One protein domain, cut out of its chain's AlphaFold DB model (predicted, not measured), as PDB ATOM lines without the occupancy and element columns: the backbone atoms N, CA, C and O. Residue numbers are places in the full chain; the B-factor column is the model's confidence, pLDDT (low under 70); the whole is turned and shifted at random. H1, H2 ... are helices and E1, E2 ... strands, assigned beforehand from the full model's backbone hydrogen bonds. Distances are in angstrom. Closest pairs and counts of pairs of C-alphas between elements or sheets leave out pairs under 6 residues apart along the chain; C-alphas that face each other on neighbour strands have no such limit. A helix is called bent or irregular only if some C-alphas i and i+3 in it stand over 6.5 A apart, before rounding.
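AT A GLANCE: This is residues 223 to 416 of the 765 residues of an uncharacterized protein of Hanseniaspora guilliermondii (UniProt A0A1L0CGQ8). Two long helices, H1 and H3, run side by side in opposite ways through the middle, and a looser pair, H8 and H9, crosses over one side of them. H5 crosses on the other side, H7 packs by the end of H1, the small hairpin E1-E2 sits by the end of H9, and residues 292 to 297, mostly H4, stick out. The printed part has 194 residues with nine named helices followed by two antiparallel strands, and is mostly helix. It is compact, with a radius of gyration of the C-alphas of 17.5 A and spans of 50 by 43 by 33 A.

IN THESE COORDINATES: E1 is residues 404 to 406 and E2 residues 413 to 415, where C-alpha 415 is at (205.855, 223.611, 200.847). H9 spans residues 385 to 400, 22.5 A, and H8 residues 366 to 379, 19.7 A. H1, residues 225 to 246, begins with C-alpha 225 at (178.830, 240.555, 220.150) and is 31.2 A long. H3, residues 262 to 282, is 30.1 A long, and H5, residues 322 to 338, 24.0 A. The shorter helices are H2, residues 252 to 256, H4, 293 to 298, H6, 343 to 349, and H7, 353 to 359. H4 and H6 are irregular: C-alphas 294 and 297 are 8.0 A apart, and C-alphas 344 and 347 are 8.8 A apart.

HOW THE PARTS SIT: In the hairpin E1 and E2, N 405 and O 414 are 2.9 A apart, within hydrogen-bond range. The closest C-alphas of H9 and E1 are those of Ile 399 and Val 405, 6.5 A. H3 is the hub. It touches H1 at Ser 267 and Ile 239, 5.3 A, at a shallow tilt of 21 degrees, opposite ways. With residues 266 to 274 alone it touches H9, closest at Thr 270 and Cys 386, 5.3 A, at a steep tilt of 66 degrees. With residues 277 to 281 alone it touches H8, closest at Ile 277 and Ser 377, 5.9 A. H2 and H3 touch only at the corner, Ile 256 and Arg 264, 5.4 A. H1 touches H7 with residues 237 to 245 alone, closest at Ile 245 and Ala 355, 6.1 A. H5 is close but not clearly touching H1, Ile 329 to Pro 236, 7.5 A, about perpendicular at 79 degrees. H6 and H7 are close but not clearly touching, at 6.9 A between the C-alphas of Phe 348 and Tyr 356. H4 and H5 are apart. Every O i to N i+4 pair is within hydrogen-bond range in H2, H3, H5, H7, H8 and H9; H1 has 14 of 18, H4 0 of 2 with 1 of 3 O i to N i+3 pairs, and H6 0 of 3 with 2 of 4.

THE WHOLE: The two C-alphas farthest apart, those of Val 294 and Gly 416, are 54.1 A apart. The printed part has no cut. The link H4 to H5, residues 299 to 321, is long. Mean pLDDT of the printed part is 74.3; 68 residues are under 70, among them residues 283 to 311, 336 to 350 and 404 to 416.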
ATOM      1  N   THR A 223     178.343 240.606 227.103       62.41
ATOM      2  CA  THR A 223     178.204 240.752 225.642       62.41
ATOM      3  C   THR A 223     179.342 240.108 224.853       62.41
ATOM      4  O   THR A 223     180.448 240.640 224.820       62.41
ATOM      5  N   ASN A 224     179.027 239.042 224.113       72.75
ATOM      6  CA  ASN A 224     179.923 238.374 223.158       72.75
ATOM      7  C   ASN A 224     179.648 238.785 221.691       72.75
ATOM      8  O   ASN A 224     179.750 237.984 220.766       72.75
ATOM      9  N   GLU A 225     179.272 240.050 221.462       75.62
ATOM     10  CA  GLU A 225     178.830 240.555 220.150       75.62
ATOM     11  C   GLU A 225     179.875 240.379 219.037       75.62
ATOM     12  O   GLU A 225     179.532 239.918 217.948       75.62
ATOM     13  N   LEU A 226     181.150 240.705 219.296       83.12
ATOM     14  CA  LEU A 226     182.199 240.541 218.286       83.12
ATOM     15  C   LEU A 226     182.464 239.057 217.992       83.12
ATOM     16  O   LEU A 226     182.550 238.689 216.825       83.12
ATOM     17  N   ALA A 227     182.510 238.200 219.018       84.50
ATOM     18  CA  ALA A 227     182.648 236.752 218.849       84.50
ATOM     19  C   ALA A 227     181.540 236.182 217.943       84.50
ATOM     20  O   ALA A 227     181.818 235.431 217.010       84.50
ATOM     21  N   LEU A 228     180.285 236.601 218.156       80.81
ATOM     22  CA  LEU A 228     179.149 236.218 217.312       80.81
ATOM     23  C   LEU A 228     179.278 236.751 215.873       80.81
ATOM     24  O   LEU A 228     178.950 236.031 214.931       80.81
ATOM     25  N   ARG A 229     179.774 237.979 215.661       82.75
ATOM     26  CA  ARG A 229     180.054 238.495 214.304       82.75
ATOM     27  C   ARG A 229     181.155 237.701 213.598       82.75
ATOM     28  O   ARG A 229     181.002 237.387 212.421       82.75
ATOM     29  N   ILE A 230     182.218 237.333 214.311       88.38
ATOM     30  CA  ILE A 230     183.300 236.498 213.777       88.38
ATOM     31  C   ILE A 230     182.756 235.112 213.396       88.38
ATOM     32  O   ILE A 230     182.990 234.662 212.278       88.38
ATOM     33  N   TRP A 231     181.944 234.472 214.245       88.19
ATOM     34  CA  TRP A 231     181.280 233.207 213.900       88.19
ATOM     35  C   TRP A 231     180.372 233.326 212.665       88.19
ATOM     36  O   TRP A 231     180.437 232.466 211.786       88.19
ATOM     37  N   ASN A 232     179.596 234.411 212.539       82.94
ATOM     38  CA  ASN A 232     178.806 234.686 211.332       82.94
ATOM     39  C   ASN A 232     179.681 234.892 210.069       82.94
ATOM     40  O   ASN A 232     179.214 234.600 208.972       82.94
ATOM     41  N   SER A 233     180.936 235.352 210.199       85.81
ATOM     42  CA  SER A 233     181.907 235.455 209.088       85.81
ATOM     43  C   SER A 233     182.561 234.110 208.743       85.81
ATOM     44  O   SER A 233     182.711 233.788 207.567       85.81
ATOM     45  N   ILE A 234     182.963 233.322 209.744       89.44
ATOM     46  CA  ILE A 234     183.759 232.097 209.560       89.44
ATOM     47  C   ILE A 234     182.914 230.927 209.055       89.44
ATOM     48  O   ILE A 234     183.317 230.224 208.129       89.44
ATOM     49  N   ILE A 235     181.745 230.703 209.656       89.75
ATOM     50  CA  ILE A 235     180.923 229.516 209.387       89.75
ATOM     51  C   ILE A 235     180.569 229.381 207.894       89.75
ATOM     52  O   ILE A 235     180.777 228.294 207.348       89.75
ATOM     53  N   PRO A 236     180.133 230.440 207.181       86.19
ATOM     54  CA  PRO A 236     179.857 230.327 205.754       86.19
ATOM     55  C   PRO A 236     181.114 230.098 204.901       86.19
ATOM     56  O   PRO A 236     181.028 229.408 203.889       86.19
ATOM     57  N   ARG A 237     182.287 230.614 205.307       87.75
ATOM     58  CA  ARG A 237     183.560 230.361 204.600       87.75
ATOM     59  C   ARG A 237     183.919 228.877 204.640       87.75
ATOM     60  O   ARG A 237     184.291 228.316 203.615       87.75
ATOM     61  N   ILE A 238     183.751 228.228 205.794       89.12
ATOM     62  CA  ILE A 238     183.979 226.781 205.940       89.12
ATOM     63  C   ILE A 238     182.938 225.987 205.144       89.12
ATOM     64  O   ILE A 238     183.299 225.093 204.384       89.12
ATOM     65  N   ILE A 239     181.652 226.307 205.298       88.00
ATOM     66  CA  ILE A 239     180.571 225.489 204.735       88.00
ATOM     67  C   ILE A 239     180.457 225.627 203.216       88.00
ATOM     68  O   ILE A 239     180.199 224.635 202.552       88.00
ATOM     69  N   PHE A 240     180.643 226.818 202.646       83.69
ATOM     70  CA  PHE A 240     180.477 227.008 201.201       83.69
ATOM     71  C   PHE A 240     181.802 227.120 200.474       83.69
ATOM     72  O   PHE A 240     181.965 226.488 199.438       83.69
ATOM     73  N   ASN A 241     182.763 227.878 201.000       84.12
ATOM     74  CA  ASN A 241     183.941 228.234 200.212       84.12
ATOM     75  C   ASN A 241     184.985 227.105 200.253       84.12
ATOM     76  O   ASN A 241     185.523 226.742 199.211       84.12
ATOM     77  N   ILE A 242     185.213 226.481 201.417       86.50
ATOM     78  CA  ILE A 242     186.066 225.281 201.513       86.50
ATOM     79  C   ILE A 242     185.417 224.083 200.799       86.50
ATOM     80  O   ILE A 242     186.114 223.364 200.091       86.50
ATOM     81  N   ILE A 243     184.095 223.888 200.906       83.81
ATOM     82  CA  ILE A 243     183.401 222.802 200.185       83.81
ATOM     83  C   ILE A 243     183.425 223.028 198.664       83.81
ATOM     84  O   ILE A 243     183.747 222.095 197.937       83.81
ATOM     85  N   ALA A 244     183.203 224.253 198.180       83.19
ATOM     86  CA  ALA A 244     183.359 224.602 196.763       83.19
ATOM     87  C   ALA A 244     184.762 224.271 196.223       83.19
ATOM     88  O   ALA A 244     184.897 223.725 195.133       83.19
ATOM     89  N   ILE A 245     185.810 224.558 197.006       85.00
ATOM     90  CA  ILE A 245     187.194 224.197 196.665       85.00
ATOM     91  C   ILE A 245     187.370 222.670 196.622       85.00
ATOM     92  O   ILE A 245     187.953 222.154 195.675       85.00
ATOM     93  N   ILE A 246     186.842 221.942 197.612       84.50
ATOM     94  CA  ILE A 246     186.936 220.472 197.711       84.50
ATOM     95  C   ILE A 246     186.255 219.756 196.536       84.50
ATOM     96  O   ILE A 246     186.759 218.734 196.077       84.50
ATOM     97  N   TYR A 247     185.124 220.280 196.061       80.88
ATOM     98  CA  TYR A 247     184.369 219.731 194.929       80.88
ATOM     99  C   TYR A 247     184.787 220.321 193.568       80.88
ATOM    100  O   TYR A 247     184.175 219.984 192.557       80.88
ATOM    101  N   GLU A 248     185.806 221.191 193.536       79.75
ATOM    102  CA  GLU A 248     186.268 221.940 192.353       79.75
ATOM    103  C   GLU A 248     185.149 222.723 191.623       79.75
ATOM    104  O   GLU A 248     185.250 223.024 190.433       79.75
ATOM    105  N   ASP A 249     184.086 223.102 192.344       77.75
ATOM    106  CA  ASP A 249     182.913 223.795 191.807       77.75
ATOM    107  C   ASP A 249     182.631 225.082 192.589       77.75
ATOM    108  O   ASP A 249     182.183 225.076 193.736       77.75
ATOM    109  N   THR A 250     182.900 226.218 191.949       73.19
ATOM    110  CA  THR A 250     182.690 227.554 192.520       73.19
ATOM    111  C   THR A 250     181.236 228.019 192.447       73.19
ATOM    112  O   THR A 250     180.875 229.004 193.090       73.19
ATOM    113  N   GLU A 251     180.383 227.336 191.681       74.38
ATOM    114  CA  GLU A 251     178.965 227.658 191.568       74.38
ATOM    115  C   GLU A 251     178.172 226.939 192.662       74.38
ATOM    116  O   GLU A 251     177.614 225.859 192.477       74.38
ATOM    117  N   TYR A 252     178.056 227.606 193.814       75.31
ATOM    118  CA  TYR A 252     177.331 227.145 195.007       75.31
ATOM    119  C   TYR A 252     175.974 226.475 194.727       75.31
ATOM    120  O   TYR A 252     175.553 225.578 195.455       75.31
ATOM    121  N   ILE A 253     175.272 226.885 193.668       72.50
ATOM    122  CA  ILE A 253     173.962 226.343 193.302       72.50
ATOM    123  C   ILE A 253     173.994 224.852 192.923       72.50
ATOM    124  O   ILE A 253     173.003 224.166 193.164       72.50
ATOM    125  N   HIS A 254     175.107 224.332 192.389       71.75
ATOM    126  CA  HIS A 254     175.209 222.941 191.937       71.75
ATOM    127  C   HIS A 254     175.236 221.932 193.087       71.75
ATOM    128  O   HIS A 254     174.661 220.852 192.972       71.75
ATOM    129  N   PHE A 255     175.872 222.284 194.208       73.44
ATOM    130  CA  PHE A 255     176.024 221.381 195.348       73.44
ATOM    131  C   PHE A 255     175.075 221.690 196.515       73.44
ATOM    132  O   PHE A 255     174.889 220.842 197.384       73.44
ATOM    133  N   ILE A 256     174.422 222.856 196.526       70.31
ATOM    134  CA  ILE A 256     173.416 223.230 197.536       70.31
ATOM    135  C   ILE A 256     172.000 222.729 197.197       70.31
ATOM    136  O   ILE A 256     171.136 222.720 198.083       70.31
ATOM    137  N   ASP A 257     171.740 222.328 195.949       67.25
ATOM    138  CA  ASP A 257     170.406 221.930 195.484       67.25
ATOM    139  C   ASP A 257     169.742 220.870 196.390       67.25
ATOM    140  O   ASP A 257     170.390 220.039 197.029       67.25
ATOM    141  N   ARG A 258     168.408 220.914 196.471       64.62
ATOM    142  CA  ARG A 258     167.597 220.103 197.398       64.62
ATOM    143  C   ARG A 258     167.626 218.604 197.097       64.62
ATOM    144  O   ARG A 258     167.181 217.818 197.929       64.62
ATOM    145  N   ASN A 259     168.177 218.212 195.953       61.09
ATOM    146  CA  ASN A 259     168.405 216.834 195.534       61.09
ATOM    147  C   ASN A 259     169.589 216.185 196.290       61.09
ATOM    148  O   ASN A 259     170.542 215.750 195.653       61.09
ATOM    149  N   GLN A 260     169.524 216.177 197.634       59.22
ATOM    150  CA  GLN A 260     170.401 215.474 198.598       59.22
ATOM    151  C   GLN A 260     171.803 215.120 198.069       59.22
ATOM    152  O   GLN A 260     172.164 213.955 197.908       59.22
ATOM    153  N   SER A 261     172.602 216.146 197.768       71.94
ATOM    154  CA  SER A 261     174.005 215.938 197.424       71.94
ATOM    155  C   SER A 261     174.798 215.595 198.693       71.94
ATOM    156  O   SER A 261     174.551 216.157 199.763       71.94
ATOM    157  N   LEU A 262     175.820 214.741 198.568       79.81
ATOM    158  CA  LEU A 262     176.759 214.456 199.665       79.81
ATOM    159  C   LEU A 262     177.379 215.750 200.233       79.81
ATOM    160  O   LEU A 262     177.600 215.874 201.437       79.81
ATOM    161  N   ALA A 263     177.608 216.741 199.368       81.06
ATOM    162  CA  ALA A 263     178.079 218.066 199.742       81.06
ATOM    163  C   ALA A 263     177.075 218.827 200.623       81.06
ATOM    164  O   ALA A 263     177.496 219.468 201.585       81.06
ATOM    165  N   ARG A 264     175.765 218.752 200.345       84.44
ATOM    166  CA  ARG A 264     174.709 219.384 201.153       84.44
ATOM    167  C   ARG A 264     174.608 218.735 202.531       84.44
ATOM    168  O   ARG A 264     174.545 219.458 203.522       84.44
ATOM    169  N   ASP A 265     174.660 217.411 202.612       84.62
ATOM    170  CA  ASP A 265     174.595 216.704 203.897       84.62
ATOM    171  C   ASP A 265     175.847 216.978 204.747       84.62
ATOM    172  O   ASP A 265     175.745 217.307 205.933       84.62
ATOM    173  N   LEU A 266     177.034 216.963 204.129       87.06
ATOM    174  CA  LEU A 266     178.289 217.366 204.769       87.06
ATOM    175  C   LEU A 266     178.253 218.832 205.232       87.06
ATOM    176  O   LEU A 266     178.668 219.132 206.353       87.06
ATOM    177  N   SER A 267     177.702 219.734 204.414       87.94
ATOM    178  CA  SER A 267     177.488 221.148 204.754       87.94
ATOM    179  C   SER A 267     176.584 221.308 205.980       87.94
ATOM    180  O   SER A 267     176.911 222.049 206.906       87.94
ATOM    181  N   GLN A 268     175.457 220.590 206.018       87.62
ATOM    182  CA  GLN A 268     174.487 220.650 207.114       87.62
ATOM    183  C   GLN A 268     175.026 220.055 208.417       87.62
ATOM    184  O   GLN A 268     174.804 220.616 209.491       87.62
ATOM    185  N   ASN A 269     175.750 218.939 208.351       88.75
ATOM    186  CA  ASN A 269     176.334 218.327 209.543       88.75
ATOM    187  C   ASN A 269     177.517 219.150 210.077       88.75
ATOM    188  O   ASN A 269     177.605 219.376 211.282       88.75
ATOM    189  N   THR A 270     178.332 219.734 209.192       90.75
ATOM    190  CA  THR A 270     179.362 220.715 209.577       90.75
ATOM    191  C   THR A 270     178.746 221.972 210.198       90.75
ATOM    192  O   THR A 270     179.268 222.471 211.193       90.75
ATOM    193  N   LEU A 271     177.607 222.466 209.686       89.38
ATOM    194  CA  LEU A 271     176.871 223.571 210.311       89.38
ATOM    195  C   LEU A 271     176.476 223.237 211.751       89.38
ATOM    196  O   LEU A 271     176.720 224.043 212.645       89.38
ATOM    197  N   LYS A 272     175.907 222.048 211.992       86.94
ATOM    198  CA  LYS A 272     175.542 221.597 213.344       86.94
ATOM    199  C   LYS A 272     176.766 221.577 214.265       86.94
ATOM    200  O   LYS A 272     176.702 222.157 215.344       86.94
ATOM    201  N   GLU A 273     177.882 220.976 213.843       90.56
ATOM    202  CA  GLU A 273     179.132 220.950 214.624       90.56
ATOM    203  C   GLU A 273     179.637 222.369 214.947       90.56
ATOM    204  O   GLU A 273     179.906 222.689 216.107       90.56
ATOM    205  N   LEU A 274     179.706 223.254 213.948       90.19
ATOM    206  CA  LEU A 274     180.191 224.625 214.118       90.19
ATOM    207  C   LEU A 274     179.283 225.474 215.017       90.19
ATOM    208  O   LEU A 274     179.793 226.197 215.872       90.19
ATOM    209  N   VAL A 275     177.955 225.378 214.880       86.69
ATOM    210  CA  VAL A 275     177.017 226.108 215.752       86.69
ATOM    211  C   VAL A 275     177.083 225.584 217.187       86.69
ATOM    212  O   VAL A 275     177.048 226.389 218.117       86.69
ATOM    213  N   LYS A 276     177.266 224.271 217.396       86.06
ATOM    214  CA  LYS A 276     177.516 223.709 218.735       86.06
ATOM    215  C   LYS A 276     178.783 224.295 219.362       86.06
ATOM    216  O   LYS A 276     178.736 224.748 220.505       86.06
ATOM    217  N   ILE A 277     179.888 224.355 218.615       88.69
ATOM    218  CA  ILE A 277     181.145 224.948 219.099       88.69
ATOM    219  C   ILE A 277     180.966 226.445 219.390       88.69
ATOM    220  O   ILE A 277     181.366 226.899 220.461       88.69
ATOM    221  N   ALA A 278     180.307 227.199 218.506       86.38
ATOM    222  CA  ALA A 278     180.025 228.622 218.699       86.38
ATOM    223  C   ALA A 278     179.143 228.897 219.932       86.38
ATOM    224  O   ALA A 278     179.409 229.830 220.691       86.38
ATOM    225  N   PHE A 279     178.126 228.062 220.172       81.50
ATOM    226  CA  PHE A 279     177.256 228.156 221.343       81.50
ATOM    227  C   PHE A 279     178.044 227.965 222.648       81.50
ATOM    228  O   PHE A 279     177.993 228.815 223.537       81.50
ATOM    229  N   TYR A 280     178.814 226.876 222.749       82.06
ATOM    230  CA  TYR A 280     179.644 226.591 223.926       82.06
ATOM    231  C   TYR A 280     180.772 227.605 224.114       82.06
ATOM    232  O   TYR A 280     181.175 227.867 225.244       82.06
ATOM    233  N   HIS A 281     181.269 228.183 223.022       82.75
ATOM    234  CA  HIS A 281     182.267 229.234 223.075       82.75
ATOM    235  C   HIS A 281     181.732 230.503 223.749       82.75
ATOM    236  O   HIS A 281     182.371 231.050 224.643       82.75
ATOM    237  N   CYS A 282     180.545 230.951 223.338       77.88
ATOM    238  CA  CYS A 282     179.976 232.204 223.820       77.88
ATOM    239  C   CYS A 282     179.373 232.118 225.240       77.88
ATOM    240  O   CYS A 282     179.156 233.181 225.813       77.88
ATOM    241  N   ASP A 283     179.097 230.906 225.762       65.62
ATOM    242  CA  ASP A 283     178.692 230.466 227.132       65.62
ATOM    243  C   ASP A 283     177.804 231.385 228.009       65.62
ATOM    244  O   ASP A 283     177.686 231.205 229.221       65.62
ATOM    245  N   TYR A 284     177.137 232.361 227.405       52.94
ATOM    246  CA  TYR A 284     176.299 233.344 228.071       52.94
ATOM    247  C   TYR A 284     175.084 233.666 227.236       52.94
ATOM    248  O   TYR A 284     175.204 233.782 226.018       52.94
ATOM    249  N   ASN A 285     173.944 233.815 227.928       48.72
ATOM    250  CA  ASN A 285     172.623 234.185 227.422       48.72
ATOM    251  C   ASN A 285     172.599 234.437 225.910       48.72
ATOM    252  O   ASN A 285     172.851 235.546 225.438       48.72
ATOM    253  N   PHE A 286     172.198 233.410 225.157       48.38
ATOM    254  CA  PHE A 286     171.955 233.488 223.711       48.38
ATOM    255  C   PHE A 286     170.801 234.452 223.338       48.38
ATOM    256  O   PHE A 286     170.447 234.596 222.170       48.38
ATOM    257  N   GLU A 287     170.294 235.216 224.310       40.53
ATOM    258  CA  GLU A 287     169.684 236.540 224.145       40.53
ATOM    259  C   GLU A 287     170.574 237.552 223.388       40.53
ATOM    260  O   GLU A 287     170.174 238.691 223.228       40.53
ATOM    261  N   LEU A 288     171.763 237.216 222.884       42.97
ATOM    262  CA  LEU A 288     172.453 238.045 221.879       42.97
ATOM    263  C   LEU A 288     172.246 237.594 220.429       42.97
ATOM    264  O   LEU A 288     172.684 238.285 219.514       42.97
ATOM    265  N   ILE A 289     171.476 236.524 220.219       46.53
ATOM    266  CA  ILE A 289     170.821 236.231 218.933       46.53
ATOM    267  C   ILE A 289     169.468 236.948 218.818       46.53
ATOM    268  O   ILE A 289     168.960 237.146 217.721       46.53
ATOM    269  N   ASN A 290     168.911 237.441 219.927       40.75
ATOM    270  CA  ASN A 290     168.059 238.631 219.924       40.75
ATOM    271  C   ASN A 290     167.981 239.198 221.351       40.75
ATOM    272  O   ASN A 290     167.484 238.478 222.223       40.75
ATOM    273  N   PRO A 291     168.445 240.435 221.622       39.91
ATOM    274  CA  PRO A 291     168.341 241.018 222.955       39.91
ATOM    275  C   PRO A 291     166.886 241.076 223.398       39.91
ATOM    276  O   PRO A 291     165.985 241.248 222.572       39.91
ATOM    277  N   ALA A 292     166.674 240.959 224.715       39.09
ATOM    278  CA  ALA A 292     165.365 241.099 225.343       39.09
ATOM    279  C   ALA A 292     164.568 242.231 224.674       39.09
ATOM    280  O   ALA A 292     165.123 243.299 224.396       39.09
ATOM    281  N   THR A 293     163.288 241.957 224.398       44.28
ATOM    282  CA  THR A 293     162.395 242.591 223.395       44.28
ATOM    283  C   THR A 293     162.501 244.110 223.203       44.28
ATOM    284  O   THR A 293     162.238 244.600 222.110       44.28
ATOM    285  N   VAL A 294     162.948 244.837 224.224       45.97
ATOM    286  CA  VAL A 294     163.268 246.273 224.277       45.97
ATOM    287  C   VAL A 294     164.391 246.731 223.313       45.97
ATOM    288  O   VAL A 294     164.575 247.931 223.124       45.97
ATOM    289  N   LYS A 295     165.182 245.826 222.713       44.72
ATOM    290  CA  LYS A 295     166.306 246.181 221.809       44.72
ATOM    291  C   LYS A 295     166.213 245.620 220.379       44.72
ATOM    292  O   LYS A 295     167.158 245.816 219.613       44.72
ATOM    293  N   LYS A 296     165.105 244.966 220.002       41.22
ATOM    294  CA  LYS A 296     164.922 244.355 218.664       41.22
ATOM    295  C   LYS A 296     165.223 245.314 217.508       41.22
ATOM    296  O   LYS A 296     165.871 244.921 216.548       41.22
ATOM    297  N   ASP A 297     164.840 246.578 217.651       43.75
ATOM    298  CA  ASP A 297     164.930 247.601 216.598       43.75
ATOM    299  C   ASP A 297     166.366 248.090 216.302       43.75
ATOM    300  O   ASP A 297     166.556 249.011 215.511       43.75
ATOM    301  N   LYS A 298     167.389 247.525 216.966       44.22
ATOM    302  CA  LYS A 298     168.802 247.934 216.832       44.22
ATOM    303  C   LYS A 298     169.722 246.876 216.224       44.22
ATOM    304  O   LYS A 298     170.907 247.153 216.051       44.22
ATOM    305  N   ILE A 299     169.214 245.681 215.925       44.91
ATOM    306  CA  ILE A 299     169.984 244.618 215.272       44.91
ATOM    307  C   ILE A 299     169.260 244.239 213.987       44.91
ATOM    308  O   ILE A 299     168.098 243.844 214.016       44.91
ATOM    309  N   ASP A 300     169.949 244.368 212.857       47.22
ATOM    310  CA  ASP A 300     169.402 243.962 211.569       47.22
ATOM    311  C   ASP A 300     169.476 242.433 211.420       47.22
ATOM    312  O   ASP A 300     170.533 241.847 211.168       47.22
ATOM    313  N   PHE A 301     168.326 241.785 211.597       45.34
ATOM    314  CA  PHE A 301     168.175 240.334 211.468       45.34
ATOM    315  C   PHE A 301     168.231 239.835 210.018       45.34
ATOM    316  O   PHE A 301     168.248 238.624 209.808       45.34
ATOM    317  N   SER A 302     168.323 240.720 209.018       46.75
ATOM    318  CA  SER A 302     168.527 240.317 207.620       46.75
ATOM    319  C   SER A 302     169.930 239.762 207.333       46.75
ATOM    320  O   SER A 302     170.137 239.187 206.270       46.75
ATOM    321  N   VAL A 303     170.885 239.895 208.268       55.28
ATOM    322  CA  VAL A 303     172.307 239.539 208.065       55.28
ATOM    323  C   VAL A 303     172.766 238.344 208.923       55.28
ATOM    324  O   VAL A 303     173.875 237.843 208.747       55.28
ATOM    325  N   GLN A 304     171.940 237.854 209.855       63.00
ATOM    326  CA  GLN A 304     172.295 236.750 210.762       63.00
ATOM    327  C   GLN A 304     171.554 235.455 210.406       63.00
ATOM    328  O   GLN A 304     170.381 235.484 210.031       63.00
ATOM    329  N   PHE A 305     172.230 234.310 210.556       67.12
ATOM    330  CA  PHE A 305     171.641 232.975 210.347       67.12
ATOM    331  C   PHE A 305     171.706 232.054 211.569       67.12
ATOM    332  O   PHE A 305     171.047 231.015 211.577       67.12
ATOM    333  N   LEU A 306     172.514 232.394 212.578       69.19
ATOM    334  CA  LEU A 306     172.636 231.591 213.791       69.19
ATOM    335  C   LEU A 306     171.271 231.541 214.516       69.19
ATOM    336  O   LEU A 306     170.686 232.597 214.764       69.19
ATOM    337  N   PRO A 307     170.733 230.347 214.832       63.62
ATOM    338  CA  PRO A 307     169.389 230.213 215.389       63.62
ATOM    339  C   PRO A 307     169.348 230.559 216.881       63.62
ATOM    340  O   PRO A 307     170.318 230.361 217.613       63.62
ATOM    341  N   TYR A 308     168.195 231.033 217.361       62.94
ATOM    342  CA  TYR A 308     167.979 231.257 218.790       62.94
ATOM    343  C   TYR A 308     167.947 229.923 219.550       62.94
ATOM    344  O   TYR A 308     167.150 229.042 219.237       62.94
ATOM    345  N   ILE A 309     168.804 229.801 220.564       64.81
ATOM    346  CA  ILE A 309     168.969 228.614 221.409       64.81
ATOM    347  C   ILE A 309     168.910 229.104 222.862       64.81
ATOM    348  O   ILE A 309     169.881 229.666 223.365       64.81
ATOM    349  N   SER A 310     167.776 228.947 223.549       60.72
ATOM    350  CA  SER A 310     167.613 229.480 224.915       60.72
ATOM    351  C   SER A 310     168.343 228.656 225.979       60.72
ATOM    352  O   SER A 310     168.645 229.165 227.059       60.72
ATOM    353  N   SER A 311     168.639 227.386 225.692       66.44
ATOM    354  CA  SER A 311     169.308 226.474 226.619       66.44
ATOM    355  C   SER A 311     170.139 225.419 225.888       66.44
ATOM    356  O   SER A 311     169.868 225.073 224.739       66.44
ATOM    357  N   ARG A 312     171.116 224.828 226.591       71.00
ATOM    358  CA  ARG A 312     171.914 223.696 226.081       71.00
ATOM    359  C   ARG A 312     171.055 222.501 225.642       71.00
ATOM    360  O   ARG A 312     171.461 221.781 224.747       71.00
ATOM    361  N   GLN A 313     169.869 222.313 226.229       68.88
ATOM    362  CA  GLN A 313     168.947 221.220 225.883       68.88
ATOM    363  C   GLN A 313     168.250 221.432 224.530       68.88
ATOM    364  O   GLN A 313     167.840 220.465 223.899       68.88
ATOM    365  N   GLN A 314     168.119 222.680 224.069       68.75
ATOM    366  CA  GLN A 314     167.586 222.976 222.736       68.75
ATOM    367  C   GLN A 314     168.618 222.736 221.625       68.75
ATOM    368  O   GLN A 314     168.253 222.594 220.466       68.75
ATOM    369  N   LEU A 315     169.909 222.666 221.952       72.38
ATOM    370  CA  LEU A 315     170.991 222.595 220.968       72.38
ATOM    371  C   LEU A 315     170.957 221.324 220.092       72.38
ATOM    372  O   LEU A 315     171.476 221.336 218.977       72.38
ATOM    373  N   ASP A 316     170.341 220.247 220.584       67.81
ATOM    374  CA  ASP A 316     170.157 218.986 219.852       67.81
ATOM    375  C   ASP A 316     168.827 218.913 219.075       67.81
ATOM    376  O   ASP A 316     168.669 218.041 218.225       67.81
ATOM    377  N   THR A 317     167.883 219.826 219.337       66.62
ATOM    378  CA  THR A 317     166.536 219.848 218.729       66.62
ATOM    379  C   THR A 317     166.264 221.076 217.856       66.62
ATOM    380  O   THR A 317     165.264 221.112 217.142       66.62
ATOM    381  N   VAL A 318     167.141 222.080 217.891       67.38
ATOM    382  CA  VAL A 318     167.041 223.295 217.075       67.38
ATOM    383  C   VAL A 318     167.311 222.981 215.608       67.38
ATOM    384  O   VAL A 318     168.391 222.515 215.237       67.38
ATOM    385  N   ASP A 319     166.327 223.303 214.769       66.88
ATOM    386  CA  ASP A 319     166.481 223.299 213.322       66.88
ATOM    387  C   ASP A 319     167.491 224.379 212.908       66.88
ATOM    388  O   ASP A 319     167.243 225.588 212.989       66.88
ATOM    389  N   MET A 320     168.675 223.926 212.497       72.25
ATOM    390  CA  MET A 320     169.710 224.779 211.933       72.25
ATOM    391  C   MET A 320     169.239 225.203 210.544       72.25
ATOM    392  O   MET A 320     169.398 224.437 209.595       72.25
ATOM    393  N   ASN A 321     168.666 226.409 210.432       71.12
ATOM    394  CA  ASN A 321     168.034 226.924 209.212       71.12
ATOM    395  C   ASN A 321     169.042 227.130 208.059       71.12
ATOM    396  O   ASN A 321     169.468 228.240 207.726       71.12
ATOM    397  N   TYR A 322     169.426 226.011 207.454       80.75
ATOM    398  CA  TYR A 322     170.415 225.903 206.398       80.75
ATOM    399  C   TYR A 322     169.943 226.602 205.124       80.75
ATOM    400  O   TYR A 322     170.733 227.275 204.472       80.75
ATOM    401  N   ASP A 323     168.650 226.516 204.802       81.06
ATOM    402  CA  ASP A 323     168.070 227.189 203.634       81.06
ATOM    403  C   ASP A 323     168.131 228.729 203.769       81.06
ATOM    404  O   ASP A 323     168.360 229.418 202.773       81.06
ATOM    405  N   HIS A 324     168.022 229.287 204.983       80.25
ATOM    406  CA  HIS A 324     168.253 230.720 205.224       80.25
ATOM    407  C   HIS A 324     169.729 231.099 205.057       80.25
ATOM    408  O   HIS A 324     170.028 232.033 204.312       80.25
ATOM    409  N   LEU A 325     170.657 230.335 205.648       81.94
ATOM    410  CA  LEU A 325     172.105 230.522 205.457       81.94
ATOM    411  C   LEU A 325     172.497 230.478 203.963       81.94
ATOM    412  O   LEU A 325     173.219 231.349 203.475       81.94
ATOM    413  N   VAL A 326     171.961 229.506 203.223       82.88
ATOM    414  CA  VAL A 326     172.071 229.401 201.761       82.88
ATOM    415  C   VAL A 326     171.556 230.664 201.073       82.88
ATOM    416  O   VAL A 326     172.230 231.202 200.193       82.88
ATOM    417  N   SER A 327     170.380 231.164 201.466       82.44
ATOM    418  CA  SER A 327     169.781 232.346 200.839       82.44
ATOM    419  C   SER A 327     170.641 233.604 201.019       82.44
ATOM    420  O   SER A 327     170.815 234.361 200.062       82.44
ATOM    421  N   LEU A 328     171.260 233.777 202.193       80.12
ATOM    422  CA  LEU A 328     172.179 234.880 202.488       80.12
ATOM    423  C   LEU A 328     173.450 234.806 201.640       80.12
ATOM    424  O   LEU A 328     173.875 235.814 201.076       80.12
ATOM    425  N   ILE A 329     174.041 233.616 201.503       80.25
ATOM    426  CA  ILE A 329     175.279 233.432 200.735       80.25
ATOM    427  C   ILE A 329     175.040 233.577 199.234       80.25
ATOM    428  O   ILE A 329     175.811 234.260 198.561       80.25
ATOM    429  N   LEU A 330     173.926 233.055 198.713       80.38
ATOM    430  CA  LEU A 330     173.497 233.334 197.340       80.38
ATOM    431  C   LEU A 330     173.166 234.823 197.134       80.38
ATOM    432  O   LEU A 330     173.395 235.347 196.045       80.38
ATOM    433  N   GLY A 331     172.669 235.519 198.161       79.94
ATOM    434  CA  GLY A 331     172.489 236.972 198.167       79.94
ATOM    435  C   GLY A 331     173.814 237.728 198.041       79.94
ATOM    436  O   GLY A 331     173.970 238.531 197.122       79.94
ATOM    437  N   LYS A 332     174.800 237.420 198.898       77.19
ATOM    438  CA  LYS A 332     176.145 238.023 198.848       77.19
ATOM    439  C   LYS A 332     176.851 237.734 197.519       77.19
ATOM    440  O   LYS A 332     177.393 238.650 196.909       77.19
ATOM    441  N   TYR A 333     176.786 236.492 197.034       75.44
ATOM    442  CA  TYR A 333     177.356 236.089 195.744       75.44
ATOM    443  C   TYR A 333     176.713 236.834 194.563       75.44
ATOM    444  O   TYR A 333     177.411 237.270 193.650       75.44
ATOM    445  N   LYS A 334     175.390 237.043 194.586       76.31
ATOM    446  CA  LYS A 334     174.699 237.863 193.579       76.31
ATOM    447  C   LYS A 334     175.089 239.336 193.659       76.31
ATOM    448  O   LYS A 334     175.256 239.932 192.603       76.31
ATOM    449  N   LYS A 335     175.249 239.906 194.862       75.62
ATOM    450  CA  LYS A 335     175.684 241.302 195.043       75.62
ATOM    451  C   LYS A 335     177.061 241.522 194.400       75.62
ATOM    452  O   LYS A 335     177.142 242.306 193.459       75.62
ATOM    453  N   LEU A 336     178.060 240.725 194.789       69.75
ATOM    454  CA  LEU A 336     179.428 240.772 194.244       69.75
ATOM    455  C   LEU A 336     179.481 240.615 192.712       69.75
ATOM    456  O   LEU A 336     180.221 241.320 192.039       69.75
ATOM    457  N   ASN A 337     178.667 239.722 192.139       67.69
ATOM    458  CA  ASN A 337     178.599 239.540 190.682       67.69
ATOM    459  C   ASN A 337     177.753 240.603 189.949       67.69
ATOM    460  O   ASN A 337     177.761 240.646 188.718       67.69
ATOM    461  N   SER A 338     176.977 241.418 190.671       66.31
ATOM    462  CA  SER A 338     176.159 242.501 190.103       66.31
ATOM    463  C   SER A 338     176.858 243.861 190.125       66.31
ATOM    464  O   SER A 338     176.536 244.730 189.311       66.31
ATOM    465  N   GLU A 339     177.817 244.035 191.033       64.25
ATOM    466  CA  GLU A 339     178.688 245.202 191.107       64.25
ATOM    467  C   GLU A 339     179.587 245.236 189.858       64.25
ATOM    468  O   GLU A 339     180.158 244.227 189.440       64.25
ATOM    469  N   GLN A 340     179.652 246.394 189.184       55.22
ATOM    470  CA  GLN A 340     180.347 246.545 187.896       55.22
ATOM    471  C   GLN A 340     181.861 246.674 188.072       55.22
ATOM    472  O   GLN A 340     182.475 247.645 187.627       55.22
ATOM    473  N   HIS A 341     182.469 245.669 188.688       60.38
ATOM    474  CA  HIS A 341     183.909 245.603 188.817       60.38
ATOM    475  C   HIS A 341     184.581 245.566 187.445       60.38
ATOM    476  O   HIS A 341     184.099 244.924 186.506       60.38
ATOM    477  N   ASN A 342     185.695 246.293 187.339       53.75
ATOM    478  CA  ASN A 342     186.490 246.479 186.125       53.75
ATOM    479  C   ASN A 342     186.510 245.234 185.203       53.75
ATOM    480  O   ASN A 342     187.135 244.217 185.525       53.75
ATOM    481  N   LYS A 343     185.863 245.348 184.028       52.66
ATOM    482  CA  LYS A 343     185.624 244.248 183.061       52.66
ATOM    483  C   LYS A 343     186.883 243.500 182.615       52.66
ATOM    484  O   LYS A 343     186.790 242.338 182.237       52.66
ATOM    485  N   ASP A 344     188.039 244.150 182.692       52.00
ATOM    486  CA  ASP A 344     189.343 243.593 182.318       52.00
ATOM    487  C   ASP A 344     189.896 242.576 183.342       52.00
ATOM    488  O   ASP A 344     190.974 242.024 183.145       52.00
ATOM    489  N   SER A 345     189.183 242.340 184.449       55.75
ATOM    490  CA  SER A 345     189.649 241.554 185.604       55.75
ATOM    491  C   SER A 345     188.571 240.612 186.177       55.75
ATOM    492  O   SER A 345     188.548 240.341 187.376       55.75
ATOM    493  N   ALA A 346     187.687 240.074 185.329       56.19
ATOM    494  CA  ALA A 346     186.565 239.215 185.741       56.19
ATOM    495  C   ALA A 346     186.971 237.989 186.597       56.19
ATOM    496  O   ALA A 346     186.273 237.654 187.552       56.19
ATOM    497  N   GLU A 347     188.124 237.370 186.311       59.97
ATOM    498  CA  GLU A 347     188.671 236.208 187.045       59.97
ATOM    499  C   GLU A 347     188.962 236.495 188.533       59.97
ATOM    500  O   GLU A 347     188.953 235.588 189.366       59.97
ATOM    501  N   PHE A 348     189.185 237.764 188.888       62.53
ATOM    502  CA  PHE A 348     189.463 238.208 190.259       62.53
ATOM    503  C   PHE A 348     188.184 238.506 191.060       62.53
ATOM    504  O   PHE A 348     188.237 238.645 192.283       62.53
ATOM    505  N   VAL A 349     187.051 238.641 190.366       65.31
ATOM    506  CA  VAL A 349     185.781 239.158 190.896       65.31
ATOM    507  C   VAL A 349     184.784 238.034 191.165       65.31
ATOM    508  O   VAL A 349     184.135 238.029 192.207       65.31
ATOM    509  N   SER A 350     184.674 237.070 190.246       68.62
ATOM    510  CA  SER A 350     183.674 235.994 190.319       68.62
ATOM    511  C   SER A 350     183.918 234.987 191.449       68.62
ATOM    512  O   SER A 350     183.008 234.252 191.830       68.62
ATOM    513  N   LEU A 351     185.135 234.945 191.996       74.75
ATOM    514  CA  LEU A 351     185.535 234.025 193.055       74.75
ATOM    515  C   LEU A 351     185.352 234.643 194.451       74.75
ATOM    516  O   LEU A 351     185.715 235.798 194.712       74.75
ATOM    517  N   SER A 352     184.870 233.827 195.395       78.56
ATOM    518  CA  SER A 352     185.003 234.120 196.827       78.56
ATOM    519  C   SER A 352     186.479 234.221 197.218       78.56
ATOM    520  O   SER A 352     187.340 233.646 196.555       78.56
ATOM    521  N   PHE A 353     186.792 234.964 198.283       82.25
ATOM    522  CA  PHE A 353     188.178 235.236 198.684       82.25
ATOM    523  C   PHE A 353     189.006 233.956 198.894       82.25
ATOM    524  O   PHE A 353     190.144 233.869 198.445       82.25
ATOM    525  N   GLU A 354     188.415 232.934 199.507       85.56
ATOM    526  CA  GLU A 354     189.045 231.638 199.758       85.56
ATOM    527  C   GLU A 354     189.339 230.880 198.456       85.56
ATOM    528  O   GLU A 354     190.454 230.394 198.267       85.56
ATOM    529  N   ALA A 355     188.363 230.808 197.542       83.31
ATOM    530  CA  ALA A 355     188.536 230.161 196.240       83.31
ATOM    531  C   ALA A 355     189.550 230.926 195.380       83.31
ATOM    532  O   ALA A 355     190.419 230.326 194.751       83.31
ATOM    533  N   TYR A 356     189.493 232.259 195.415       85.88
ATOM    534  CA  TYR A 356     190.471 233.138 194.791       85.88
ATOM    535  C   TYR A 356     191.890 232.826 195.278       85.88
ATOM    536  O   TYR A 356     192.762 232.557 194.448       85.88
ATOM    537  N   CYS A 357     192.112 232.790 196.598       85.81
ATOM    538  CA  CYS A 357     193.416 232.466 197.167       85.81
ATOM    539  C   CYS A 357     193.886 231.062 196.775       85.81
ATOM    540  O   CYS A 357     195.038 230.906 196.374       85.81
ATOM    541  N   PHE A 358     193.001 230.063 196.815       86.31
ATOM    542  CA  PHE A 358     193.324 228.691 196.426       86.31
ATOM    543  C   PHE A 358     193.782 228.592 194.959       86.31
ATOM    544  O   PHE A 358     194.908 228.170 194.687       86.31
ATOM    545  N   TYR A 359     192.966 229.059 194.007       84.56
ATOM    546  CA  TYR A 359     193.287 228.954 192.576       84.56
ATOM    547  C   TYR A 359     194.490 229.818 192.157       84.56
ATOM    548  O   TYR A 359     195.228 229.435 191.249       84.56
ATOM    549  N   HIS A 360     194.753 230.933 192.852       82.75
ATOM    550  CA  HIS A 360     195.921 231.794 192.609       82.75
ATOM    551  C   HIS A 360     197.149 231.437 193.468       82.75
ATOM    552  O   HIS A 360     198.176 232.111 193.376       82.75
ATOM    553  N   LYS A 361     197.075 230.373 194.284       84.25
ATOM    554  CA  LYS A 361     198.134 229.914 195.208       84.25
ATOM    555  C   LYS A 361     198.619 230.988 196.191       84.25
ATOM    556  O   LYS A 361     199.794 231.028 196.559       84.25
ATOM    557  N   ILE A 362     197.707 231.855 196.619       83.50
ATOM    558  CA  ILE A 362     197.934 232.852 197.665       83.50
ATOM    559  C   ILE A 362     197.706 232.170 199.019       83.50
ATOM    560  O   ILE A 362     196.792 231.359 199.171       83.50
ATOM    561  N   GLU A 363     198.547 232.483 200.004       80.94
ATOM    562  CA  GLU A 363     198.364 231.985 201.370       80.94
ATOM    563  C   GLU A 363     197.018 232.461 201.940       80.94
ATOM    564  O   GLU A 363     196.635 233.622 201.798       80.94
ATOM    565  N   PHE A 364     196.280 231.527 202.540       84.38
ATOM    566  CA  PHE A 364     195.014 231.778 203.217       84.38
ATOM    567  C   PHE A 364     195.102 231.202 204.643       84.38
ATOM    568  O   PHE A 364     195.511 230.044 204.790       84.38
ATOM    569  N   PRO A 365     194.696 231.943 205.694       86.00
ATOM    570  CA  PRO A 365     194.841 231.560 207.107       86.00
ATOM    571  C   PRO A 365     193.919 230.411 207.583       86.00
ATOM    572  O   PRO A 365     193.530 230.350 208.753       86.00
ATOM    573  N   ALA A 366     193.600 229.443 206.715       85.94
ATOM    574  CA  ALA A 366     192.837 228.241 207.062       85.94
ATOM    575  C   ALA A 366     193.438 227.474 208.248       85.94
ATOM    576  O   ALA A 366     192.699 226.918 209.056       85.94
ATOM    577  N   SER A 367     194.767 227.468 208.380       83.19
ATOM    578  CA  SER A 367     195.436 226.804 209.500       83.19
ATOM    579  C   SER A 367     195.063 227.427 210.852       83.19
ATOM    580  O   SER A 367     194.790 226.693 211.801       83.19
ATOM    581  N   VAL A 368     194.949 228.761 210.935       87.69
ATOM    582  CA  VAL A 368     194.489 229.467 212.144       87.69
ATOM    583  C   VAL A 368     193.004 229.207 212.379       87.69
ATOM    584  O   VAL A 368     192.612 228.865 213.493       87.69
ATOM    585  N   MET A 369     192.194 229.296 211.319       90.44
ATOM    586  CA  MET A 369     190.754 229.022 211.358       90.44
ATOM    587  C   MET A 369     190.454 227.630 211.937       90.44
ATOM    588  O   MET A 369     189.741 227.514 212.933       90.44
ATOM    589  N   PHE A 370     191.032 226.569 211.368       89.44
ATOM    590  CA  PHE A 370     190.776 225.202 211.821       89.44
ATOM    591  C   PHE A 370     191.408 224.897 213.187       89.44
ATOM    592  O   PHE A 370     190.737 224.319 214.041       89.44
ATOM    593  N   SER A 371     192.656 225.313 213.448       86.44
ATOM    594  CA  SER A 371     193.330 225.028 214.732       86.44
ATOM    595  C   SER A 371     192.623 225.659 215.936       86.44
ATOM    596  O   SER A 371     192.492 225.001 216.974       86.44
ATOM    597  N   GLN A 372     192.096 226.883 215.806       87.81
ATOM    598  CA  GLN A 372     191.312 227.516 216.869       87.81
ATOM    599  C   GLN A 372     189.979 226.791 217.093       87.81
ATOM    600  O   GLN A 372     189.652 226.433 218.226       87.81
ATOM    601  N   ILE A 373     189.236 226.462 216.028       91.12
ATOM    602  CA  ILE A 373     187.952 225.753 216.163       91.12
ATOM    603  C   ILE A 373     188.150 224.344 216.753       91.12
ATOM    604  O   ILE A 373     187.376 223.930 217.620       91.12
ATOM    605  N   PHE A 374     189.209 223.620 216.372       90.62
ATOM    606  CA  PHE A 374     189.553 222.335 216.993       90.62
ATOM    607  C   PHE A 374     189.978 222.482 218.456       90.62
ATOM    608  O   PHE A 374     189.615 221.640 219.281       90.62
ATOM    609  N   SER A 375     190.687 223.557 218.805       88.12
ATOM    610  CA  SER A 375     191.042 223.862 220.194       88.12
ATOM    611  C   SER A 375     189.793 224.108 221.047       88.12
ATOM    612  O   SER A 375     189.704 223.572 222.153       88.12
ATOM    613  N   LEU A 376     188.786 224.812 220.517       88.88
ATOM    614  CA  LEU A 376     187.489 224.998 221.175       88.88
ATOM    615  C   LEU A 376     186.677 223.694 221.263       88.88
ATOM    616  O   LEU A 376     186.217 223.344 222.348       88.88
ATOM    617  N   SER A 377     186.561 222.923 220.175       90.94
ATOM    618  CA  SER A 377     185.920 221.593 220.190       90.94
ATOM    619  C   SER A 377     186.532 220.689 221.268       90.94
ATOM    620  O   SER A 377     185.801 220.081 222.047       90.94
ATOM    621  N   LYS A 378     187.864 220.671 221.392       89.94
ATOM    622  CA  LYS A 378     188.579 219.916 222.429       89.94
ATOM    623  C   LYS A 378     188.356 220.474 223.841       89.94
ATOM    624  O   LYS A 378     188.170 219.692 224.767       89.94
ATOM    625  N   LYS A 379     188.364 221.800 224.013       87.12
ATOM    626  CA  LYS A 379     188.129 222.506 225.292       87.12
ATOM    627  C   LYS A 379     186.745 222.209 225.877       87.12
ATOM    628  O   LYS A 379     186.618 222.104 227.093       87.12
ATOM    629  N   TYR A 380     185.735 222.056 225.022       87.19
ATOM    630  CA  TYR A 380     184.349 221.783 225.416       87.19
ATOM    631  C   TYR A 380     183.924 220.312 225.251       87.19
ATOM    632  O   TYR A 380     182.756 219.998 225.462       87.19
ATOM    633  N   SER A 381     184.852 219.410 224.901       89.06
ATOM    634  CA  SER A 381     184.587 217.982 224.644       89.06
ATOM    635  C   SER A 381     183.481 217.727 223.605       89.06
ATOM    636  O   SER A 381     182.679 216.808 223.756       89.06
ATOM    637  N   LEU A 382     183.430 218.551 222.556       89.75
ATOM    638  CA  LEU A 382     182.439 218.469 221.481       89.75
ATOM    639  C   LEU A 382     182.951 217.643 220.301       89.75
ATOM    640  O   LEU A 382     184.104 217.784 219.883       89.75
ATOM    641  N   GLU A 383     182.062 216.844 219.718       88.19
ATOM    642  CA  GLU A 383     182.313 216.129 218.467       88.19
ATOM    643  C   GLU A 383     182.465 217.099 217.283       88.19
ATOM    644  O   GLU A 383     181.877 218.180 217.249       88.19
ATOM    645  N   SER A 384     183.332 216.729 216.342       91.44
ATOM    646  CA  SER A 384     183.791 217.582 215.235       91.44
ATOM    647  C   SER A 384     184.289 216.735 214.054       91.44
ATOM    648  O   SER A 384     185.382 216.947 213.528       91.44
ATOM    649  N   MET A 385     183.554 215.671 213.718       90.50
ATOM    650  CA  MET A 385     183.987 214.660 212.747       90.50
ATOM    651  C   MET A 385     183.913 215.188 211.311       90.50
ATOM    652  O   MET A 385     184.872 215.023 210.555       90.50
ATOM    653  N   CYS A 386     182.833 215.885 210.958       91.38
ATOM    654  CA  CYS A 386     182.650 216.500 209.642       91.38
ATOM    655  C   CYS A 386     183.673 217.622 209.423       91.38
ATOM    656  O   CYS A 386     184.321 217.691 208.378       91.38
ATOM    657  N   LEU A 387     183.899 218.449 210.447       91.31
ATOM    658  CA  LEU A 387     184.902 219.507 210.420       91.31
ATOM    659  C   LEU A 387     186.333 218.957 210.279       91.31
ATOM    660  O   LEU A 387     187.127 219.504 209.513       91.31
ATOM    661  N   LYS A 388     186.671 217.866 210.983       91.00
ATOM    662  CA  LYS A 388     187.969 217.180 210.833       91.00
ATOM    663  C   LYS A 388     188.150 216.623 209.428       91.00
ATOM    664  O   LYS A 388     189.218 216.815 208.853       91.00
ATOM    665  N   PHE A 389     187.120 215.983 208.875       90.31
ATOM    666  CA  PHE A 389     187.133 215.487 207.500       90.31
ATOM    667  C   PHE A 389     187.403 216.623 206.502       90.31
ATOM    668  O   PHE A 389     188.350 216.534 205.724       90.31
ATOM    669  N   LEU A 390     186.652 217.729 206.588       90.00
ATOM    670  CA  LEU A 390     186.835 218.901 205.724       90.00
ATOM    671  C   LEU A 390     188.233 219.514 205.840       90.00
ATOM    672  O   LEU A 390     188.872 219.761 204.821       90.00
ATOM    673  N   SER A 391     188.732 219.726 207.063       89.94
ATOM    674  CA  SER A 391     190.075 220.275 207.281       89.94
ATOM    675  C   SER A 391     191.153 219.370 206.691       89.94
ATOM    676  O   SER A 391     192.050 219.861 206.014       89.94
ATOM    677  N   GLN A 392     191.071 218.053 206.907       87.19
ATOM    678  CA  GLN A 392     192.058 217.106 206.381       87.19
ATOM    679  C   GLN A 392     191.998 216.998 204.854       87.19
ATOM    680  O   GLN A 392     193.043 216.897 204.213       87.19
ATOM    681  N   PHE A 393     190.802 217.032 204.261       88.75
ATOM    682  CA  PHE A 393     190.652 217.004 202.808       88.75
ATOM    683  C   PHE A 393     191.186 218.297 202.177       88.75
ATOM    684  O   PHE A 393     191.958 218.232 201.224       88.75
ATOM    685  N   TYR A 394     190.869 219.461 202.754       88.88
ATOM    686  CA  TYR A 394     191.401 220.752 202.313       88.88
ATOM    687  C   TYR A 394     192.930 220.843 202.465       88.88
ATOM    688  O   TYR A 394     193.612 221.226 201.519       88.88
ATOM    689  N   GLU A 395     193.495 220.428 203.608       85.94
ATOM    690  CA  GLU A 395     194.952 220.362 203.812       85.94
ATOM    691  C   GLU A 395     195.628 219.473 202.746       85.94
ATOM    692  O   GLU A 395     196.636 219.874 202.160       85.94
ATOM    693  N   ARG A 396     195.062 218.294 202.436       83.94
ATOM    694  CA  ARG A 396     195.566 217.396 201.376       83.94
ATOM    695  C   ARG A 396     195.463 218.020 199.988       83.94
ATOM    696  O   ARG A 396     196.426 217.950 199.228       83.94
ATOM    697  N   LEU A 397     194.327 218.633 199.662       86.00
ATOM    698  CA  LEU A 397     194.101 219.267 198.367       86.00
ATOM    699  C   LEU A 397     195.078 220.432 198.147       86.00
ATOM    700  O   LEU A 397     195.715 220.499 197.103       86.00
ATOM    701  N   CYS A 398     195.311 221.266 199.163       84.44
ATOM    702  CA  CYS A 398     196.336 222.307 199.121       84.44
ATOM    703  C   CYS A 398     197.747 221.736 198.874       84.44
ATOM    704  O   CYS A 398     198.483 222.285 198.049       84.44
ATOM    705  N   ILE A 399     198.122 220.615 199.509       83.19
ATOM    706  CA  ILE A 399     199.399 219.927 199.229       83.19
ATOM    707  C   ILE A 399     199.467 219.478 197.759       83.19
ATOM    708  O   ILE A 399     200.466 219.753 197.092       83.19
ATOM    709  N   LEU A 400     198.412 218.839 197.237       82.56
ATOM    710  CA  LEU A 400     198.340 218.360 195.847       82.56
ATOM    711  C   LEU A 400     198.398 219.505 194.822       82.56
ATOM    712  O   LEU A 400     199.096 219.399 193.814       82.56
ATOM    713  N   SER A 401     197.745 220.636 195.102       80.31
ATOM    714  CA  SER A 401     197.817 221.858 194.289       80.31
ATOM    715  C   SER A 401     199.168 222.584 194.394       80.31
ATOM    716  O   SER A 401     199.410 223.561 193.674       80.31
ATOM    717  N   GLY A 402     200.077 222.123 195.258       78.94
ATOM    718  CA  GLY A 402     201.389 222.723 195.487       78.94
ATOM    719  C   GLY A 402     201.340 224.029 196.285       78.94
ATOM    720  O   GLY A 402     202.265 224.833 196.177       78.94
ATOM    721  N   MET A 403     200.274 224.262 197.053       77.38
ATOM    722  CA  MET A 403     200.207 225.369 198.003       77.38
ATOM    723  C   MET A 403     201.078 225.084 199.240       77.38
ATOM    724  O   MET A 403     201.302 223.925 199.604       77.38
ATOM    725  N   PRO A 404     201.579 226.130 199.915       68.88
ATOM    726  CA  PRO A 404     202.121 225.999 201.261       68.88
ATOM    727  C   PRO A 404     201.003 225.646 202.253       68.88
ATOM    728  O   PRO A 404     199.967 226.308 202.292       68.88
ATOM    729  N   VAL A 405     201.225 224.628 203.086       67.25
ATOM    730  CA  VAL A 405     200.270 224.196 204.118       67.25
ATOM    731  C   VAL A 405     200.936 224.204 205.485       67.25
ATOM    732  O   VAL A 405     202.014 223.637 205.664       67.25
ATOM    733  N   TYR A 406     200.277 224.823 206.462       65.94
ATOM    734  CA  TYR A 406     200.598 224.680 207.879       65.94
ATOM    735  C   TYR A 406     199.601 223.689 208.483       65.94
ATOM    736  O   TYR A 406     198.398 223.940 208.447       65.94
ATOM    737  N   PHE A 407     200.081 222.569 209.027       62.12
ATOM    738  CA  PHE A 407     199.190 221.612 209.687       62.12
ATOM    739  C   PHE A 407     198.625 222.183 210.984       62.12
ATOM    740  O   PHE A 407     199.389 222.576 211.871       62.12
ATOM    741  N   SER A 408     197.303 222.096 211.116       55.25
ATOM    742  CA  SER A 408     196.522 222.513 212.287       55.25
ATOM    743  C   SER A 408     197.006 221.951 213.639       55.25
ATOM    744  O   SER A 408     196.766 222.573 214.670       55.25
ATOM    745  N   GLU A 409     197.718 220.814 213.658       52.31
ATOM    746  CA  GLU A 409     198.244 220.185 214.887       52.31
ATOM    747  C   GLU A 409     199.746 220.417 215.168       52.31
ATOM    748  O   GLU A 409     200.225 219.998 216.222       52.31
ATOM    749  N   ASN A 410     200.534 220.974 214.235       50.28
ATOM    750  CA  ASN A 410     202.007 220.897 214.325       50.28
ATOM    751  C   ASN A 410     202.802 222.140 213.876       50.28
ATOM    752  O   ASN A 410     204.032 222.079 213.936       50.28
ATOM    753  N   ASP A 411     202.164 223.214 213.386       52.03
ATOM    754  CA  ASP A 411     202.795 224.489 212.955       52.03
ATOM    755  C   ASP A 411     203.926 224.381 211.902       52.03
ATOM    756  O   ASP A 411     204.577 225.361 211.529       52.03
ATOM    757  N   LYS A 412     204.177 223.182 211.375       55.88
ATOM    758  CA  LYS A 412     205.189 222.934 210.350       55.88
ATOM    759  C   LYS A 412     204.616 223.277 208.989       55.88
ATOM    760  O   LYS A 412     203.750 222.560 208.490       55.88
ATOM    761  N   LYS A 413     205.166 224.328 208.383       61.22
ATOM    762  CA  LYS A 413     204.984 224.630 206.967       61.22
ATOM    763  C   LYS A 413     205.559 223.486 206.131       61.22
ATOM    764  O   LYS A 413     206.761 223.228 206.190       61.22
ATOM    765  N   ILE A 414     204.716 222.818 205.353       61.19
ATOM    766  CA  ILE A 414     205.148 222.022 204.207       61.19
ATOM    767  C   ILE A 414     204.896 222.856 202.957       61.19
ATOM    768  O   ILE A 414     203.759 223.202 202.642       61.19
ATOM    769  N   ASN A 415     205.966 223.157 202.227       55.97
ATOM    770  CA  ASN A 415     205.855 223.611 200.847       55.97
ATOM    771  C   ASN A 415     205.477 222.381 200.008       55.97
ATOM    772  O   ASN A 415     206.243 221.416 199.986       55.97
ATOM    773  N   GLY A 416     204.313 222.386 199.343       48.34
ATOM    774  CA  GLY A 416     203.748 221.188 198.696       48.34
ATOM    775  C   GLY A 416     204.670 220.476 197.690       48.34
ATOM    776  O   GLY A 416     204.546 219.270 197.496       48.34
TER     777      GLY A 416